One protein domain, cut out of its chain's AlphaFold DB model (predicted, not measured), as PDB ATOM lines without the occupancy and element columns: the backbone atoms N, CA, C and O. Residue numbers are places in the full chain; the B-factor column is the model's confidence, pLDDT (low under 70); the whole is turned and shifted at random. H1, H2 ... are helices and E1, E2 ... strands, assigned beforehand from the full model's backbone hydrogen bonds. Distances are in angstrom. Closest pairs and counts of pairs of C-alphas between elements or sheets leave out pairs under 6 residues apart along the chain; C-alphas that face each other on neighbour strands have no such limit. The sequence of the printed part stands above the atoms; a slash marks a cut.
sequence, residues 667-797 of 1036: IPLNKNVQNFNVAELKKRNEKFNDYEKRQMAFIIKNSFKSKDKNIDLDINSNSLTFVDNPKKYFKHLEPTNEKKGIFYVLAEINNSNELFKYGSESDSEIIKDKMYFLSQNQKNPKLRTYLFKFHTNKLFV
ATOM      1  N   ILE A 667     484.789 181.498 358.892       84.98
ATOM      2  CA  ILE A 667     485.183 180.195 358.378       84.98
ATOM      3  C   ILE A 667     484.199 179.169 358.960       84.98
ATOM      4  O   ILE A 667     484.243 178.927 360.173       84.98
ATOM      5  N   PRO A 668     483.290 178.588 358.153       78.49
ATOM      6  CA  PRO A 668     482.373 177.568 358.645       78.49
ATOM      7  C   PRO A 668     483.141 176.286 358.982       78.49
ATOM      8  O   PRO A 668     484.177 175.997 358.381       78.49
ATOM      9  N   LEU A 669     482.606 175.472 359.894       77.77
ATOM     10  CA  LEU A 669     483.139 174.129 360.114       77.77
ATOM     11  C   LEU A 669     482.755 173.215 358.955       77.77
ATOM     12  O   LEU A 669     481.581 172.903 358.759       77.77
ATOM     13  N   ASN A 670     483.750 172.718 358.227       76.65
ATOM     14  CA  ASN A 670     483.535 171.651 357.260       76.65
ATOM     15  C   ASN A 670     483.830 170.293 357.910       76.65
ATOM     16  O   ASN A 670     484.945 170.064 358.366       76.65
ATOM     17  N   LYS A 671     482.853 169.376 357.947       69.41
ATOM     18  CA  LYS A 671     483.048 168.024 358.510       69.41
ATOM     19  C   LYS A 671     483.966 167.140 357.655       69.41
ATOM     20  O   LYS A 671     484.537 166.193 358.179       69.41
ATOM     21  N   ASN A 672     484.120 167.460 356.370       74.34
ATOM     22  CA  ASN A 672     484.880 166.658 355.411       74.34
ATOM     23  C   ASN A 672     486.337 167.119 355.257       74.34
ATOM     24  O   ASN A 672     487.070 166.547 354.455       74.34
ATOM     25  N   VAL A 673     486.762 168.171 355.969       75.03
ATOM     26  CA  VAL A 673     488.123 168.712 355.860       75.03
ATOM     27  C   VAL A 673     488.649 169.133 357.229       75.03
ATOM     28  O   VAL A 673     487.883 169.492 358.121       75.03
ATOM     29  N   GLN A 674     489.971 169.110 357.400       77.31
ATOM     30  CA  GLN A 674     490.623 169.611 358.604       77.31
ATOM     31  C   GLN A 674     490.415 171.130 358.735       77.31
ATOM     32  O   GLN A 674     490.970 171.915 357.967       77.31
ATOM     33  N   ASN A 675     489.611 171.543 359.717       85.49
ATOM     34  CA  ASN A 675     489.461 172.950 360.093       85.49
ATOM     35  C   ASN A 675     490.667 173.412 360.925       85.49
ATOM     36  O   ASN A 675     491.251 172.618 361.674       85.49
ATOM     37  N   PHE A 676     490.981 174.706 360.844       87.94
ATOM     38  CA  PHE A 676     492.060 175.344 361.599       87.94
ATOM     39  C   PHE A 676     491.521 176.343 362.626       87.94
ATOM     40  O   PHE A 676     490.428 176.891 362.462       87.94
ATOM     41  N   ASN A 677     492.287 176.566 363.692       90.07
ATOM     42  CA  ASN A 677     492.024 177.606 364.689       90.07
ATOM     43  C   ASN A 677     493.082 178.724 364.586       90.07
ATOM     44  O   ASN A 677     494.106 178.584 363.911       90.07
ATOM     45  N   VAL A 678     492.850 179.855 365.252       91.00
ATOM     46  CA  VAL A 678     493.787 180.996 365.222       91.00
ATOM     47  C   VAL A 678     495.133 180.664 365.889       91.00
ATOM     48  O   VAL A 678     496.156 181.222 365.496       91.00
ATOM     49  N   ALA A 679     495.178 179.723 366.836       88.88
ATOM     50  CA  ALA A 679     496.421 179.322 367.501       88.88
ATOM     51  C   ALA A 679     497.372 178.608 366.525       88.88
ATOM     52  O   ALA A 679     498.577 178.861 366.504       88.88
ATOM     53  N   GLU A 680     496.823 177.755 365.657       88.46
ATOM     54  CA  GLU A 680     497.547 177.118 364.555       88.46
ATOM     55  C   GLU A 680     498.074 178.155 363.546       88.46
ATOM     56  O   GLU A 680     499.188 178.009 363.041       88.46
ATOM     57  N   LEU A 681     497.317 179.229 363.278       88.05
ATOM     58  CA  LEU A 681     497.772 180.333 362.421       88.05
ATOM     59  C   LEU A 681     498.951 181.093 363.031       88.05
ATOM     60  O   LEU A 681     499.962 181.277 362.354       88.05
ATOM     61  N   LYS A 682     498.855 181.469 364.310       85.36
ATOM     62  CA  LYS A 682     499.942 182.148 365.028       85.36
ATOM     63  C   LYS A 682     501.223 181.320 365.049       85.36
ATOM     64  O   LYS A 682     502.293 181.853 364.780       85.36
ATOM     65  N   LYS A 683     501.122 180.006 365.288       83.26
ATOM     66  CA  LYS A 683     502.286 179.100 365.284       83.26
ATOM     67  C   LYS A 683     503.026 179.066 363.942       83.26
ATOM     68  O   LYS A 683     504.241 178.900 363.935       83.26
ATOM     69  N   ARG A 684     502.319 179.198 362.814       79.60
ATOM     70  CA  ARG A 684     502.911 179.112 361.462       79.60
ATOM     71  C   ARG A 684     503.571 180.407 360.975       79.60
ATOM     72  O   ARG A 684     504.304 180.342 359.995       79.60
ATOM     73  N   ASN A 685     503.343 181.534 361.653       65.40
ATOM     74  CA  ASN A 685     503.907 182.861 361.368       65.40
ATOM     75  C   ASN A 685     503.720 183.337 359.900       65.40
ATOM     76  O   ASN A 685     504.526 183.073 359.009       65.40
ATOM     77  N   GLU A 686     502.624 184.067 359.664       65.07
ATOM     78  CA  GLU A 686     502.198 184.759 358.424       65.07
ATOM     79  C   GLU A 686     501.802 183.917 357.192       65.07
ATOM     80  O   GLU A 686     501.008 184.393 356.374       65.07
ATOM     81  N   LYS A 687     502.271 182.674 357.033       76.15
ATOM     82  CA  LYS A 687     501.985 181.885 355.817       76.15
ATOM     83  C   LYS A 687     500.717 181.035 355.936       76.15
ATOM     84  O   LYS A 687     500.747 179.932 356.478       76.15
ATOM     85  N   PHE A 688     499.625 181.515 355.342       87.95
ATOM     86  CA  PHE A 688     498.460 180.677 355.044       87.95
ATOM     87  C   PHE A 688     498.818 179.590 354.024       87.95
ATOM     88  O   PHE A 688     499.486 179.870 353.021       87.95
ATOM     89  N   ASN A 689     498.335 178.367 354.242       87.31
ATOM     90  CA  ASN A 689     498.427 177.315 353.227       87.31
ATOM     91  C   ASN A 689     497.398 177.541 352.099       87.31
ATOM     92  O   ASN A 689     496.486 178.363 352.205       87.31
ATOM     93  N   ASP A 690     497.524 176.797 351.001       85.64
ATOM     94  CA  ASP A 690     496.653 176.987 349.833       85.64
ATOM     95  C   ASP A 690     495.176 176.698 350.125       85.64
ATOM     96  O   ASP A 690     494.289 177.278 349.499       85.64
ATOM     97  N   TYR A 691     494.892 175.812 351.082       86.08
ATOM     98  CA  TYR A 691     493.528 175.518 351.501       86.08
ATOM     99  C   TYR A 691     492.887 176.715 352.215       86.08
ATOM    100  O   TYR A 691     491.795 177.143 351.839       86.08
ATOM    101  N   GLU A 692     493.595 177.307 353.175       89.30
ATOM    102  CA  GLU A 692     493.192 178.507 353.914       89.30
ATOM    103  C   GLU A 692     493.010 179.707 352.983       89.30
ATOM    104  O   GLU A 692     491.980 180.382 353.032       89.30
ATOM    105  N   LYS A 693     493.965 179.928 352.068       90.54
ATOM    106  CA  LYS A 693     493.880 180.970 351.033       90.54
ATOM    107  C   LYS A 693     492.609 180.836 350.199       90.54
ATOM    108  O   LYS A 693     491.886 181.817 350.021       90.54
ATOM    109  N   ARG A 694     492.297 179.621 349.731       86.32
ATOM    110  CA  ARG A 694     491.074 179.352 348.958       86.32
ATOM    111  C   ARG A 694     489.809 179.616 349.767       86.32
ATOM    112  O   ARG A 694     488.879 180.208 349.225       86.32
ATOM    113  N   GLN A 695     489.768 179.219 351.040       86.43
ATOM    114  CA  GLN A 695     488.616 179.494 351.902       86.43
ATOM    115  C   GLN A 695     488.385 180.996 352.092       86.43
ATOM    116  O   GLN A 695     487.267 181.469 351.906       86.43
ATOM    117  N   MET A 696     489.432 181.757 352.415       90.32
ATOM    118  CA  MET A 696     489.314 183.204 352.624       90.32
ATOM    119  C   MET A 696     488.928 183.929 351.335       90.32
ATOM    120  O   MET A 696     488.013 184.750 351.350       90.32
ATOM    121  N   ALA A 697     489.558 183.589 350.205       88.55
ATOM    122  CA  ALA A 697     489.197 184.156 348.911       88.55
ATOM    123  C   ALA A 697     487.734 183.847 348.547       88.55
ATOM    124  O   ALA A 697     487.011 184.734 348.099       88.55
ATOM    125  N   PHE A 698     487.275 182.612 348.775       84.52
ATOM    126  CA  PHE A 698     485.882 182.217 348.547       84.52
ATOM    127  C   PHE A 698     484.905 183.009 349.420       84.52
ATOM    128  O   PHE A 698     483.890 183.489 348.915       84.52
ATOM    129  N   ILE A 699     485.220 183.172 350.707       86.28
ATOM    130  CA  ILE A 699     484.400 183.935 351.648       86.28
ATOM    131  C   ILE A 699     484.298 185.389 351.204       86.28
ATOM    132  O   ILE A 699     483.182 185.865 351.034       86.28
ATOM    133  N   ILE A 700     485.425 186.055 350.922       85.36
ATOM    134  CA  ILE A 700     485.424 187.439 350.432       85.36
ATOM    135  C   ILE A 700     484.548 187.510 349.180       85.36
ATOM    136  O   ILE A 700     483.546 188.211 349.195       85.36
ATOM    137  N   LYS A 701     484.820 186.718 348.134       81.04
ATOM    138  CA  LYS A 701     484.026 186.758 346.891       81.04
ATOM    139  C   LYS A 701     482.521 186.587 347.132       81.04
ATOM    140  O   LYS A 701     481.734 187.327 346.549       81.04
ATOM    141  N   ASN A 702     482.106 185.644 347.975       76.04
ATOM    142  CA  ASN A 702     480.683 185.394 348.220       76.04
ATOM    143  C   ASN A 702     480.025 186.413 349.148       76.04
ATOM    144  O   ASN A 702     478.845 186.693 348.951       76.04
ATOM    145  N   SER A 703     480.757 187.021 350.089       75.20
ATOM    146  CA  SER A 703     480.250 188.157 350.871       75.20
ATOM    147  C   SER A 703     479.808 189.307 349.969       75.20
ATOM    148  O   SER A 703     478.929 190.078 350.360       75.20
ATOM    149  N   PHE A 704     480.378 189.387 348.756       69.75
ATOM    150  CA  PHE A 704     480.115 190.445 347.794       69.75
ATOM    151  C   PHE A 704     479.297 190.062 346.548       69.75
ATOM    152  O   PHE A 704     479.039 190.916 345.696       69.75
ATOM    153  N   LYS A 705     478.794 188.827 346.450       61.14
ATOM    154  CA  LYS A 705     477.810 188.471 345.415       61.14
ATOM    155  C   LYS A 705     476.432 189.011 345.797       61.14
ATOM    156  O   LYS A 705     475.752 188.451 346.652       61.14
ATOM    157  N   SER A 706     476.004 190.090 345.149       51.16
ATOM    158  CA  SER A 706     474.606 190.528 345.220       51.16
ATOM    159  C   SER A 706     473.710 189.606 344.379       51.16
ATOM    160  O   SER A 706     474.179 189.031 343.397       51.16
ATOM    161  N   LYS A 707     472.417 189.491 344.718       47.23
ATOM    162  CA  LYS A 707     471.443 188.717 343.919       47.23
ATOM    163  C   LYS A 707     471.301 189.223 342.472       47.23
ATOM    164  O   LYS A 707     471.032 188.415 341.593       47.23
ATOM    165  N   ASP A 708     471.530 190.519 342.235       45.99
ATOM    166  CA  ASP A 708     471.218 191.178 340.955       45.99
ATOM    167  C   ASP A 708     472.451 191.573 340.121       45.99
ATOM    168  O   ASP A 708     472.319 191.967 338.963       45.99
ATOM    169  N   LYS A 709     473.667 191.496 340.676       51.20
ATOM    170  CA  LYS A 709     474.917 191.812 339.966       51.20
ATOM    171  C   LYS A 709     476.029 190.841 340.345       51.20
ATOM    172  O   LYS A 709     476.413 190.760 341.515       51.20
ATOM    173  N   ASN A 710     476.602 190.192 339.330       51.62
ATOM    174  CA  ASN A 710     477.889 189.505 339.418       51.62
ATOM    175  C   ASN A 710     478.992 190.546 339.642       51.62
ATOM    176  O   ASN A 710     479.530 191.110 338.692       51.62
ATOM    177  N   ILE A 711     479.322 190.827 340.900       59.32
ATOM    178  CA  ILE A 711     480.556 191.536 341.232       59.32
ATOM    179  C   ILE A 711     481.665 190.491 341.188       59.32
ATOM    180  O   ILE A 711     481.837 189.714 342.126       59.32
ATOM    181  N   ASP A 712     482.375 190.430 340.064       63.25
ATOM    182  CA  ASP A 712     483.529 189.549 339.920       63.25
ATOM    183  C   ASP A 712     484.748 190.199 340.583       63.25
ATOM    184  O   ASP A 712     485.474 190.993 339.982       63.25
ATOM    185  N   LEU A 713     484.916 189.934 341.881       74.75
ATOM    186  CA  LEU A 713     486.122 190.328 342.599       74.75
ATOM    187  C   LEU A 713     487.257 189.371 342.232       74.75
ATOM    188  O   LEU A 713     487.223 188.177 342.563       74.75
ATOM    189  N   ASP A 714     488.297 189.915 341.613       81.49
ATOM    190  CA  ASP A 714     489.543 189.200 341.387       81.49
ATOM    191  C   ASP A 714     490.469 189.395 342.593       81.49
ATOM    192  O   ASP A 714     491.018 190.475 342.828       81.49
ATOM    193  N   ILE A 715     490.582 188.343 343.403       84.89
ATOM    194  CA  ILE A 715     491.402 188.324 344.613       84.89
ATOM    195  C   ILE A 715     492.654 187.525 344.303       84.89
ATOM    196  O   ILE A 715     492.582 186.313 344.070       84.89
ATOM    197  N   ASN A 716     493.808 188.177 344.395       79.44
ATOM    198  CA  ASN A 716     495.073 187.470 344.320       79.44
ATOM    199  C   ASN A 716     495.253 186.635 345.598       79.44
ATOM    200  O   ASN A 716     495.599 187.168 346.650       79.44
ATOM    201  N   SER A 717     495.058 185.318 345.523       80.51
ATOM    202  CA  SER A 717     495.191 184.428 346.692       80.51
ATOM    203  C   SER A 717     496.599 184.453 347.309       80.51
ATOM    204  O   SER A 717     496.750 184.162 348.493       80.51
ATOM    205  N   ASN A 718     497.625 184.845 346.544       84.16
ATOM    206  CA  ASN A 718     498.991 185.007 347.050       84.16
ATOM    207  C   ASN A 718     499.209 186.314 347.821       84.16
ATOM    208  O   ASN A 718     500.174 186.401 348.569       84.16
ATOM    209  N   SER A 719     498.315 187.296 347.672       87.40
ATOM    210  CA  SER A 719     498.343 188.544 348.448       87.40
ATOM    211  C   SER A 719     497.737 188.403 349.848       87.40
ATOM    212  O   SER A 719     497.821 189.332 350.645       87.40
ATOM    213  N   LEU A 720     497.110 187.257 350.145       91.94
ATOM    214  CA  LEU A 720     496.478 187.009 351.433       91.94
ATOM    215  C   LEU A 720     497.541 186.807 352.514       91.94
ATOM    216  O   LEU A 720     498.223 185.782 352.523       91.94
ATOM    217  N   THR A 721     497.651 187.763 353.437       91.59
ATOM    218  CA  THR A 721     498.609 187.706 354.554       91.59
ATOM    219  C   THR A 721     497.913 187.870 355.897       91.59
ATOM    220  O   THR A 721     497.039 188.727 356.054       91.59
ATOM    221  N   PHE A 722     498.313 187.060 356.874       92.00
ATOM    222  CA  PHE A 722     497.809 187.137 358.244       92.00
ATOM    223  C   PHE A 722     498.378 188.368 358.952       92.00
ATOM    224  O   PHE A 722     499.572 188.642 358.858       92.00
ATOM    225  N   VAL A 723     497.533 189.093 359.684       91.72
ATOM    226  CA  VAL A 723     497.937 190.243 360.499       91.72
ATOM    227  C   VAL A 723     497.640 189.940 361.962       91.72
ATOM    228  O   VAL A 723     496.484 189.949 362.378       91.72
ATOM    229  N   ASP A 724     498.690 189.707 362.750       88.09
ATOM    230  CA  ASP A 724     498.546 189.398 364.179       88.09
ATOM    231  C   ASP A 724     498.144 190.625 365.018       88.09
ATOM    232  O   ASP A 724     497.347 190.552 365.956       88.09
ATOM    233  N   ASN A 725     498.664 191.796 364.642       90.12
ATOM    234  CA  ASN A 725     498.373 193.053 365.316       90.12
ATOM    235  C   ASN A 725     497.808 194.099 364.337       90.12
ATOM    236  O   ASN A 725     498.568 194.887 363.759       90.12
ATOM    237  N   PRO A 726     496.478 194.168 364.159       92.06
ATOM    238  CA  PRO A 726     495.844 195.129 363.256       92.06
ATOM    239  C   PRO A 726     495.957 196.578 363.748       92.06
ATOM    240  O   PRO A 726     495.735 197.499 362.960       92.06
ATOM    241  N   LYS A 727     496.364 196.812 365.010       90.08
ATOM    242  CA  LYS A 727     496.574 198.164 365.558       90.08
ATOM    243  C   LYS A 727     497.635 198.965 364.814       90.08
ATOM    244  O   LYS A 727     497.638 200.190 364.912       90.08
ATOM    245  N   LYS A 728     498.508 198.291 364.055       88.35
ATOM    246  CA  LYS A 728     499.443 198.934 363.122       88.35
ATOM    247  C   LYS A 728     498.718 199.768 362.056       88.35
ATOM    248  O   LYS A 728     499.255 200.782 361.630       88.35
ATOM    249  N   TYR A 729     497.526 199.340 361.645       89.18
ATOM    250  CA  TYR A 729     496.701 200.031 360.655       89.18
ATOM    251  C   TYR A 729     495.662 200.926 361.333       89.18
ATOM    252  O   TYR A 729     495.552 202.100 361.003       89.18
ATOM    253  N   PHE A 730     494.950 200.393 362.332       86.76
ATOM    254  CA  PHE A 730     493.870 201.108 363.010       86.76
ATOM    255  C   PHE A 730     493.903 200.871 364.519       86.76
ATOM    256  O   PHE A 730     493.657 199.762 364.992       86.76
ATOM    257  N   LYS A 731     494.191 201.927 365.291       82.08
ATOM    258  CA  LYS A 731     494.442 201.846 366.744       82.08
ATOM    259  C   LYS A 731     493.286 201.240 367.551       82.08
ATOM    260  O   LYS A 731     493.541 200.685 368.619       82.08
ATOM    261  N   HIS A 732     492.047 201.356 367.069       83.13
ATOM    262  CA  HIS A 732     490.847 200.861 367.748       83.13
ATOM    263  C   HIS A 732     490.603 199.354 367.586       83.13
ATOM    264  O   HIS A 732     489.797 198.803 368.330       83.13
ATOM    265  N   LEU A 733     491.298 198.671 366.670       86.79
ATOM    266  CA  LEU A 733     491.099 197.238 366.435       86.79
ATOM    267  C   LEU A 733     491.707 196.370 367.550       86.79
ATOM    268  O   LEU A 733     492.792 196.650 368.066       86.79
ATOM    269  N   GLU A 734     491.017 195.287 367.921       85.31
ATOM    270  CA  GLU A 734     491.533 194.302 368.882       85.31
ATOM    271  C   GLU A 734     492.586 193.384 368.226       85.31
ATOM    272  O   GLU A 734     492.485 193.108 367.031       85.31
ATOM    273  N   PRO A 735     493.606 192.904 368.963       87.66
ATOM    274  CA  PRO A 735     494.528 191.888 368.455       87.66
ATOM    275  C   PRO A 735     493.819 190.582 368.084       87.66
ATOM    276  O   PRO A 735     492.697 190.319 368.523       87.66
ATOM    277  N   THR A 736     494.499 189.728 367.320       89.84
ATOM    278  CA  THR A 736     494.018 188.365 367.058       89.84
ATOM    279  C   THR A 736     493.773 187.610 368.369       89.84
ATOM    280  O   THR A 736     494.560 187.658 369.321       89.84
ATOM    281  N   ASN A 737     492.654 186.890 368.435       90.33
ATOM    282  CA  ASN A 737     492.199 186.238 369.657       90.33
ATOM    283  C   ASN A 737     491.764 184.799 369.367       90.33
ATOM    284  O   ASN A 737     490.800 184.557 368.644       90.33
ATOM    285  N   GLU A 738     492.474 183.850 369.972       88.96
ATOM    286  CA  GLU A 738     492.285 182.407 369.794       88.96
ATOM    287  C   GLU A 738     490.978 181.893 370.393       88.96
ATOM    288  O   GLU A 738     490.313 181.050 369.784       88.96
ATOM    289  N   LYS A 739     490.567 182.477 371.524       86.36
ATOM    290  CA  LYS A 739     489.331 182.140 372.234       86.36
ATOM    291  C   LYS A 739     488.098 182.627 371.476       86.36
ATOM    292  O   LYS A 739     487.092 181.929 371.414       86.36
ATOM    293  N   LYS A 740     488.189 183.810 370.853       86.04
ATOM    294  CA  LYS A 740     487.117 184.388 370.018       86.04
ATOM    295  C   LYS A 740     487.151 183.913 368.558       86.04
ATOM    296  O   LYS A 740     486.239 184.228 367.797       86.04
ATOM    297  N   GLY A 741     488.221 183.225 368.151       89.47
ATOM    298  CA  GLY A 741     488.473 182.845 366.761       89.47
ATOM    299  C   GLY A 741     488.774 184.031 365.839       89.47
ATOM    300  O   GLY A 741     488.688 183.888 364.625       89.47
ATOM    301  N   ILE A 742     489.100 185.208 366.376       91.26
ATOM    302  CA  ILE A 742     489.258 186.447 365.603       91.26
ATOM    303  C   ILE A 742     490.659 186.539 365.016       91.26
ATOM    304  O   ILE A 742     491.650 186.448 365.745       91.26
ATOM    305  N   PHE A 743     490.741 186.808 363.715       93.12
ATOM    306  CA  PHE A 743     491.996 187.118 363.043       93.12
ATOM    307  C   PHE A 743     491.840 188.127 361.906       93.12
ATOM    308  O   PHE A 743     490.725 188.406 361.476       93.12
ATOM    309  N   TYR A 744     492.952 188.683 361.420       94.42
ATOM    310  CA  TYR A 744     492.937 189.701 360.371       94.42
ATOM    311  C   TYR A 744     493.713 189.258 359.135       94.42
ATOM    312  O   TYR A 744     494.729 188.568 359.235       94.42
ATOM    313  N   VAL A 745     493.214 189.660 357.969       93.80
ATOM    314  CA  VAL A 745     493.741 189.273 356.658       93.80
ATOM    315  C   VAL A 745     493.876 190.516 355.794       93.80
ATOM    316  O   VAL A 745     492.898 191.240 355.601       93.80
ATOM    317  N   LEU A 746     495.068 190.757 355.252       93.75
ATOM    318  CA  LEU A 746     495.224 191.689 354.137       93.75
ATOM    319  C   LEU A 746     494.896 190.972 352.840       93.75
ATOM    320  O   LEU A 746     495.282 189.819 352.672       93.75
ATOM    321  N   ALA A 747     494.227 191.656 351.924       92.61
ATOM    322  CA  ALA A 747     494.024 191.157 350.574       92.61
ATOM    323  C   ALA A 747     494.198 192.280 349.556       92.61
ATOM    324  O   ALA A 747     493.658 193.377 349.727       92.61
ATOM    325  N   GLU A 748     494.899 191.980 348.468       91.86
ATOM    326  CA  GLU A 748     494.871 192.799 347.267       91.86
ATOM    327  C   GLU A 748     493.739 192.334 346.348       91.86
ATOM    328  O   GLU A 748     493.644 191.160 345.974       91.86
ATOM    329  N   ILE A 749     492.873 193.276 345.982       88.82
ATOM    330  CA  ILE A 749     491.703 193.032 345.143       88.82
ATOM    331  C   ILE A 749     491.790 193.920 343.909       88.82
ATOM    332  O   ILE A 749     491.841 195.153 344.006       88.82
ATOM    333  N   ASN A 750     491.780 193.278 342.747       84.43
ATOM    334  CA  ASN A 750     491.733 193.932 341.450       84.43
ATOM    335  C   ASN A 750     490.273 194.212 341.042       84.43
ATOM    336  O   ASN A 750     489.351 193.513 341.463       84.43
ATOM    337  N   ASN A 751     490.043 195.256 340.237       74.29
ATOM    338  CA  ASN A 751     488.711 195.701 339.785       74.29
ATOM    339  C   ASN A 751     487.701 196.015 340.913       74.29
ATOM    340  O   ASN A 751     486.488 196.004 340.717       74.29
ATOM    341  N   SER A 752     488.193 196.417 342.080       71.51
ATOM    342  CA  SER A 752     487.409 196.772 343.273       71.51
ATOM    343  C   SER A 752     486.694 198.136 343.191       71.51
ATOM    344  O   SER A 752     486.411 198.751 344.213       71.51
ATOM    345  N   ASN A 753     486.394 198.648 341.992       66.19
ATOM    346  CA  ASN A 753     485.832 199.997 341.808       66.19
ATOM    347  C   ASN A 753     484.482 200.183 342.515       66.19
ATOM    348  O   ASN A 753     484.214 201.261 343.037       66.19
ATOM    349  N   GLU A 754     483.653 199.138 342.570       62.01
ATOM    350  CA  GLU A 754     482.412 199.177 343.350       62.01
ATOM    351  C   GLU A 754     482.694 199.226 344.858       62.01
ATOM    352  O   GLU A 754     482.013 199.962 345.557       62.01
ATOM    353  N   LEU A 755     483.734 198.542 345.358       64.80
ATOM    354  CA  LEU A 755     484.141 198.612 346.770       64.80
ATOM    355  C   LEU A 755     484.710 199.993 347.132       64.80
ATOM    356  O   LEU A 755     484.451 200.501 348.218       64.80
ATOM    357  N   PHE A 756     485.462 200.617 346.219       54.19
ATOM    358  CA  PHE A 756     486.089 201.930 346.422       54.19
ATOM    359  C   PHE A 756     485.080 203.079 346.554       54.19
ATOM    360  O   PHE A 756     485.343 204.035 347.274       54.19
ATOM    361  N   LYS A 757     483.888 202.987 345.942       56.76
ATOM    362  CA  LYS A 757     482.811 203.969 346.189       56.76
ATOM    363  C   LYS A 757     482.435 204.069 347.676       56.76
ATOM    364  O   LYS A 757     481.819 205.053 348.075       56.76
ATOM    365  N   TYR A 758     482.790 203.059 348.472       58.05
ATOM    366  CA  TYR A 758     482.473 202.973 349.891       58.05
ATOM    367  C   TYR A 758     483.653 203.282 350.826       58.05
ATOM    368  O   TYR A 758     483.412 203.367 352.026       58.05
ATOM    369  N   GLY A 759     484.887 203.464 350.328       62.82
ATOM    370  CA  GLY A 759     486.030 203.839 351.171       62.82
ATOM    371  C   GLY A 759     487.247 204.373 350.408       62.82
ATOM    372  O   GLY A 759     487.528 203.953 349.284       62.82
ATOM    373  N   SER A 760     487.970 205.296 351.042       67.25
ATOM    374  CA  SER A 760     489.129 206.034 350.516       67.25
ATOM    375  C   SER A 760     490.231 206.169 351.579       67.25
ATOM    376  O   SER A 760     490.062 205.730 352.710       67.25
ATOM    377  N   GLU A 761     491.362 206.804 351.257       70.30
ATOM    378  CA  GLU A 761     492.401 207.103 352.265       70.30
ATOM    379  C   GLU A 761     491.892 208.027 353.387       70.30
ATOM    380  O   GLU A 761     492.337 207.913 354.525       70.30
ATOM    381  N   SER A 762     490.944 208.922 353.082       63.93
ATOM    382  CA  SER A 762     490.329 209.836 354.054       63.93
ATOM    383  C   SER A 762     489.135 209.238 354.807       63.93
ATOM    384  O   SER A 762     488.796 209.722 355.884       63.93
ATOM    385  N   ASP A 763     488.509 208.195 354.260       64.13
ATOM    386  CA  ASP A 763     487.384 207.454 354.842       64.13
ATOM    387  C   ASP A 763     487.651 205.953 354.676       64.13
ATOM    388  O   ASP A 763     487.098 205.279 353.805       64.13
ATOM    389  N   SER A 764     488.611 205.450 355.451       79.60
ATOM    390  CA  SER A 764     489.166 204.107 355.265       79.60
ATOM    391  C   SER A 764     488.235 202.988 355.719       79.60
ATOM    392  O   SER A 764     488.382 201.856 355.273       79.60
ATOM    393  N   GLU A 765     487.307 203.249 356.640       78.77
ATOM    394  CA  GLU A 765     486.412 202.218 357.168       78.77
ATOM    395  C   GLU A 765     485.240 201.971 356.209       78.77
ATOM    396  O   GLU A 765     484.338 202.792 356.080       78.77
ATOM    397  N   ILE A 766     485.245 200.813 355.544       74.28
ATOM    398  CA  ILE A 766     484.207 200.430 354.574       74.28
ATOM    399  C   ILE A 766     483.060 199.712 355.279       74.28
ATOM    400  O   ILE A 766     481.891 200.032 355.070       74.28
ATOM    401  N   ILE A 767     483.399 198.721 356.110       74.46
ATOM    402  CA  ILE A 767     482.457 198.015 356.982       74.46
ATOM    403  C   ILE A 767     482.987 198.152 358.400       74.46
ATOM    404  O   ILE A 767     484.088 197.676 358.694       74.46
ATOM    405  N   LYS A 768     482.173 198.754 359.268       72.04
ATOM    406  CA  LYS A 768     482.515 199.003 360.667       72.04
ATOM    407  C   LYS A 768     483.090 197.761 361.346       72.04
ATOM    408  O   LYS A 768     482.502 196.679 361.263       72.04
ATOM    409  N   ASP A 769     484.250 197.924 361.977       76.02
ATOM    410  CA  ASP A 769     484.989 196.885 362.716       76.02
ATOM    411  C   ASP A 769     485.362 195.624 361.907       76.02
ATOM    412  O   ASP A 769     485.764 194.608 362.486       76.02
ATOM    413  N   LYS A 770     485.228 195.647 360.572       82.24
ATOM    414  CA  LYS A 770     485.319 194.441 359.727       82.24
ATOM    415  C   LYS A 770     486.128 194.599 358.452       82.24
ATOM    416  O   LYS A 770     486.832 193.658 358.096       82.24
ATOM    417  N   MET A 771     486.000 195.718 357.746       86.75
ATOM    418  CA  MET A 771     486.653 195.924 356.456       86.75
ATOM    419  C   MET A 771     487.150 197.353 356.319       86.75
ATOM    420  O   MET A 771     486.383 198.302 356.474       86.75
ATOM    421  N   TYR A 772     488.411 197.479 355.927       87.67
ATOM    422  CA  TYR A 772     489.070 198.764 355.771       87.67
ATOM    423  C   TYR A 772     489.813 198.847 354.446       87.67
ATOM    424  O   TYR A 772     490.519 197.911 354.068       87.67
ATOM    425  N   PHE A 773     489.682 199.974 353.759       88.45
ATOM    426  CA  PHE A 773     490.591 200.390 352.706       88.45
ATOM    427  C   PHE A 773     491.920 200.820 353.326       88.45
ATOM    428  O   PHE A 773     491.938 201.564 354.304       88.45
ATOM    429  N   LEU A 774     493.030 200.357 352.755       90.26
ATOM    430  CA  LEU A 774     494.362 200.764 353.195       90.26
ATOM    431  C   LEU A 774     495.069 201.623 352.158       90.26
ATOM    432  O   LEU A 774     495.585 202.684 352.490       90.26
ATOM    433  N   SER A 775     495.127 201.149 350.915       89.13
ATOM    434  CA  SER A 775     495.908 201.812 349.874       89.13
ATOM    435  C   SER A 775     495.475 201.399 348.475       89.13
ATOM    436  O   SER A 775     494.998 200.284 348.246       89.13
ATOM    437  N   GLN A 776     495.720 202.284 347.515       86.13
ATOM    438  CA  GLN A 776     495.607 202.010 346.087       86.13
ATOM    439  C   GLN A 776     497.006 201.890 345.483       86.13
ATOM    440  O   GLN A 776     497.883 202.710 345.751       86.13
ATOM    441  N   ASN A 777     497.238 200.866 344.661       86.05
ATOM    442  CA  ASN A 777     498.532 200.701 344.014       86.05
ATOM    443  C   ASN A 777     498.752 201.827 342.989       86.05
ATOM    444  O   ASN A 777     497.941 202.031 342.089       86.05
ATOM    445  N   GLN A 778     499.875 202.539 343.104       83.89
ATOM    446  CA  GLN A 778     500.182 203.686 342.244       83.89
ATOM    447  C   GLN A 778     500.419 203.297 340.775       83.89
ATOM    448  O   GLN A 778     500.071 204.055 339.875       83.89
ATOM    449  N   LYS A 779     500.999 202.115 340.518       84.00
ATOM    450  CA  LYS A 779     501.302 201.628 339.160       84.00
ATOM    451  C   LYS A 779     500.087 200.987 338.493       84.00
ATOM    452  O   LYS A 779     499.914 201.110 337.287       84.00
ATOM    453  N   ASN A 780     499.247 200.308 339.273       80.85
ATOM    454  CA  ASN A 780     497.975 199.762 338.815       80.85
ATOM    455  C   ASN A 780     496.834 200.223 339.736       80.85
ATOM    456  O   ASN A 780     496.475 199.495 340.660       80.85
ATOM    457  N   PRO A 781     496.194 201.372 339.457       78.60
ATOM    458  CA  PRO A 781     495.113 201.902 340.288       78.60
ATOM    459  C   PRO A 781     493.904 200.964 340.450       78.60
ATOM    460  O   PRO A 781     493.074 201.182 341.333       78.60
ATOM    461  N   LYS A 782     493.764 199.922 339.617       81.24
ATOM    462  CA  LYS A 782     492.707 198.907 339.772       81.24
ATOM    463  C   LYS A 782     492.981 197.939 340.926       81.24
ATOM    464  O   LYS A 782     492.031 197.345 341.434       81.24
ATOM    465  N   LEU A 783     494.243 197.799 341.334       86.12
ATOM    466  CA  LEU A 783     494.685 196.976 342.453       86.12
ATOM    467  C   LEU A 783     494.646 197.796 343.746       86.12
ATOM    468  O   LEU A 783     495.271 198.854 343.850       86.12
ATOM    469  N   ARG A 784     493.901 197.307 344.737       87.53
ATOM    470  CA  ARG A 784     493.712 197.982 346.027       87.53
ATOM    471  C   ARG A 784     493.879 196.999 347.172       87.53
ATOM    472  O   ARG A 784     493.475 195.845 347.047       87.53
ATOM    473  N   THR A 785     494.440 197.470 348.276       92.11
ATOM    474  CA  THR A 785     494.707 196.670 349.471       92.11
ATOM    475  C   THR A 785     493.656 196.956 350.531       92.11
ATOM    476  O   THR A 785     493.378 198.116 350.852       92.11
ATOM    477  N   TYR A 786     493.104 195.889 351.096       91.35
ATOM    478  CA  TYR A 786     492.080 195.940 352.130       91.35
ATOM    479  C   TYR A 786     492.480 195.091 353.334       91.35
ATOM    480  O   TYR A 786     493.148 194.070 353.177       91.35
ATOM    481  N   LEU A 787     492.033 195.492 354.522       93.34
ATOM    482  CA  LEU A 787     492.134 194.717 355.757       93.34
ATOM    483  C   LEU A 787     490.760 194.150 356.118       93.34
ATOM    484  O   LEU A 787     489.797 194.907 356.222       93.34
ATOM    485  N   PHE A 788     490.689 192.843 356.360       92.34
ATOM    486  CA  PHE A 788     489.473 192.119 356.732       92.34
ATOM    487  C   PHE A 788     489.607 191.486 358.116       92.34
ATOM    488  O   PHE A 788     490.626 190.860 358.406       92.34
ATOM    489  N   LYS A 789     488.562 191.581 358.943       92.92
ATOM    490  CA  LYS A 789     488.419 190.833 360.201       92.92
ATOM    491  C   LYS A 789     487.655 189.532 359.949       92.92
ATOM    492  O   LYS A 789     486.467 189.562 359.630       92.92
ATOM    493  N   PHE A 790     488.323 188.404 360.144       92.03
ATOM    494  CA  PHE A 790     487.768 187.061 360.026       92.03
ATOM    495  C   PHE A 790     487.511 186.399 361.385       92.03
ATOM    496  O   PHE A 790     488.098 186.776 362.398       92.03
ATOM    497  N   HIS A 791     486.641 185.384 361.385       90.31
ATOM    498  CA  HIS A 791     486.325 184.544 362.540       90.31
ATOM    499  C   HIS A 791     486.449 183.054 362.184       90.31
ATOM    500  O   HIS A 791     485.840 182.612 361.213       90.31
ATOM    501  N   THR A 792     487.183 182.253 362.957       89.78
ATOM    502  CA  THR A 792     487.131 180.786 362.881       89.78
ATOM    503  C   THR A 792     486.089 180.238 363.845       89.78
ATOM    504  O   THR A 792     485.976 180.690 364.980       89.78
ATOM    505  N   ASN A 793     485.368 179.203 363.424       87.75
ATOM    506  CA  ASN A 793     484.466 178.471 364.312       87.75
ATOM    507  C   ASN A 793     485.151 177.335 365.097       87.75
ATOM    508  O   ASN A 793     484.551 176.728 365.986       87.75
ATOM    509  N   LYS A 794     486.412 177.033 364.773       89.37
ATOM    510  CA  LYS A 794     487.281 176.197 365.601       89.37
ATOM    511  C   LYS A 794     487.999 177.118 366.587       89.37
ATOM    512  O   LYS A 794     488.815 177.941 366.166       89.37
ATOM    513  N   LEU A 795     487.639 177.024 367.860       89.35
ATOM    514  CA  LEU A 795     488.145 177.873 368.936       89.35
ATOM    515  C   LEU A 795     489.177 177.098 369.745       89.35
ATOM    516  O   LEU A 795     488.970 175.918 370.029       89.35
ATOM    517  N   PHE A 796     490.267 177.763 370.117       89.00
ATOM    518  CA  PHE A 796     491.247 177.208 371.043       89.00
ATOM    519  C   PHE A 796     491.025 177.851 372.407       89.00
ATOM    520  O   PHE A 796     491.109 179.074 372.532       89.00
ATOM    521  N   VAL A 797     490.624 177.044 373.386       87.25
ATOM    522  CA  VAL A 797     490.046 177.533 374.642       87.25
ATOM    523  C   VAL A 797     490.647 176.818 375.842       87.25
ATOM    524  O   VAL A 797     491.008 175.640 375.772       87.25
TER     525      VAL A 797
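AT A GLANCE: This is residues 667 to 797 of the 1036 residues of the protein "Uncharacterized protein MG414" of Mycoplasma genitalium (strain ATCC 33530 / G-37 / NCTC 10195) (UniProt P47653). What does the model look like? One strongly twisted antiparallel sheet of five strands makes the core, with helix H2 crossing over part of one face, the small helices H1 and H3 grazing the sheet, and E6 turning off the end of E5. How is it built along the chain? The printed part has 131 residues with three named helices and six named strands, in the order H1 H2 E1 E2 H3 E3 E4 E5 E6; the sheet runs E1 E2 E5 E4 E3. The class is mixed, helices and strands, with under half of the residues in named elements. How large is it? It is compact, with a radius of gyration of the C-alphas of 14.7 A, and spans 40 by 34 by 26 A.

HOW THE PARTS SIT: How do the first helices meet the sheet of E1, residues 721 to 723, E2, 742 to 750, E5, 784 to 792, E4, 771 to 776, and E3, 765 to 767? H1, residues 678 to 684, only grazes it with residues 678 to 682; its closest C-alphas to E2 are Val 678 and Phe 743, 6.7 A. H2, residues 690 to 703, is on it at a height over the sheet of 9.4 A, across the strands, at 75 degrees to E2 on the local plane. H1 and H2 are apart, and in both each O i to N i+4 pair is within hydrogen-bond range. How do the strands pair? The hairpin E1 and E2 has N 723 and O 744 at 2.9 A, E2 and E5 have N 749 and O 784 at 2.8 A, and the meander E3 E4 E5, each strand the antiparallel neighbour of the one before, has N 766 and O 771 at 2.9 A and N 774 and O 785 at 3.0 A. What of the rest? H3, residues 753 to 756, only grazes the sheet and is too short for an O i to N i+4 pair, while its one O i to N i+3 pair is within range. E5 runs on into E6, residues 794 to 797, at 65 degrees; E6 pairs with no named strand.

IN THESE COORDINATES: Where do the elements begin and end? H1 begins at C-alpha 678, (493.787, 180.996, 365.222), and E6 ends at C-alpha 797, (490.046, 177.533, 374.642). Which are longest? From first to last C-alpha, E2 measures 25.4 A, E5 25.0 A, H2 19.9 A and E4 15.0 A.

THE WHOLE: How far does it reach? The two C-alphas farthest apart, of Lys 779 and Val 797, are 44.3 A apart. Are there cuts or long links? The printed part has no cut; the links H2 to E1, 17 residues, and E1 to E2, 18 residues, are long. Where is confidence low? The pLDDT is under 70 in 22 residues, among them 704 to 712 and 753 to 760.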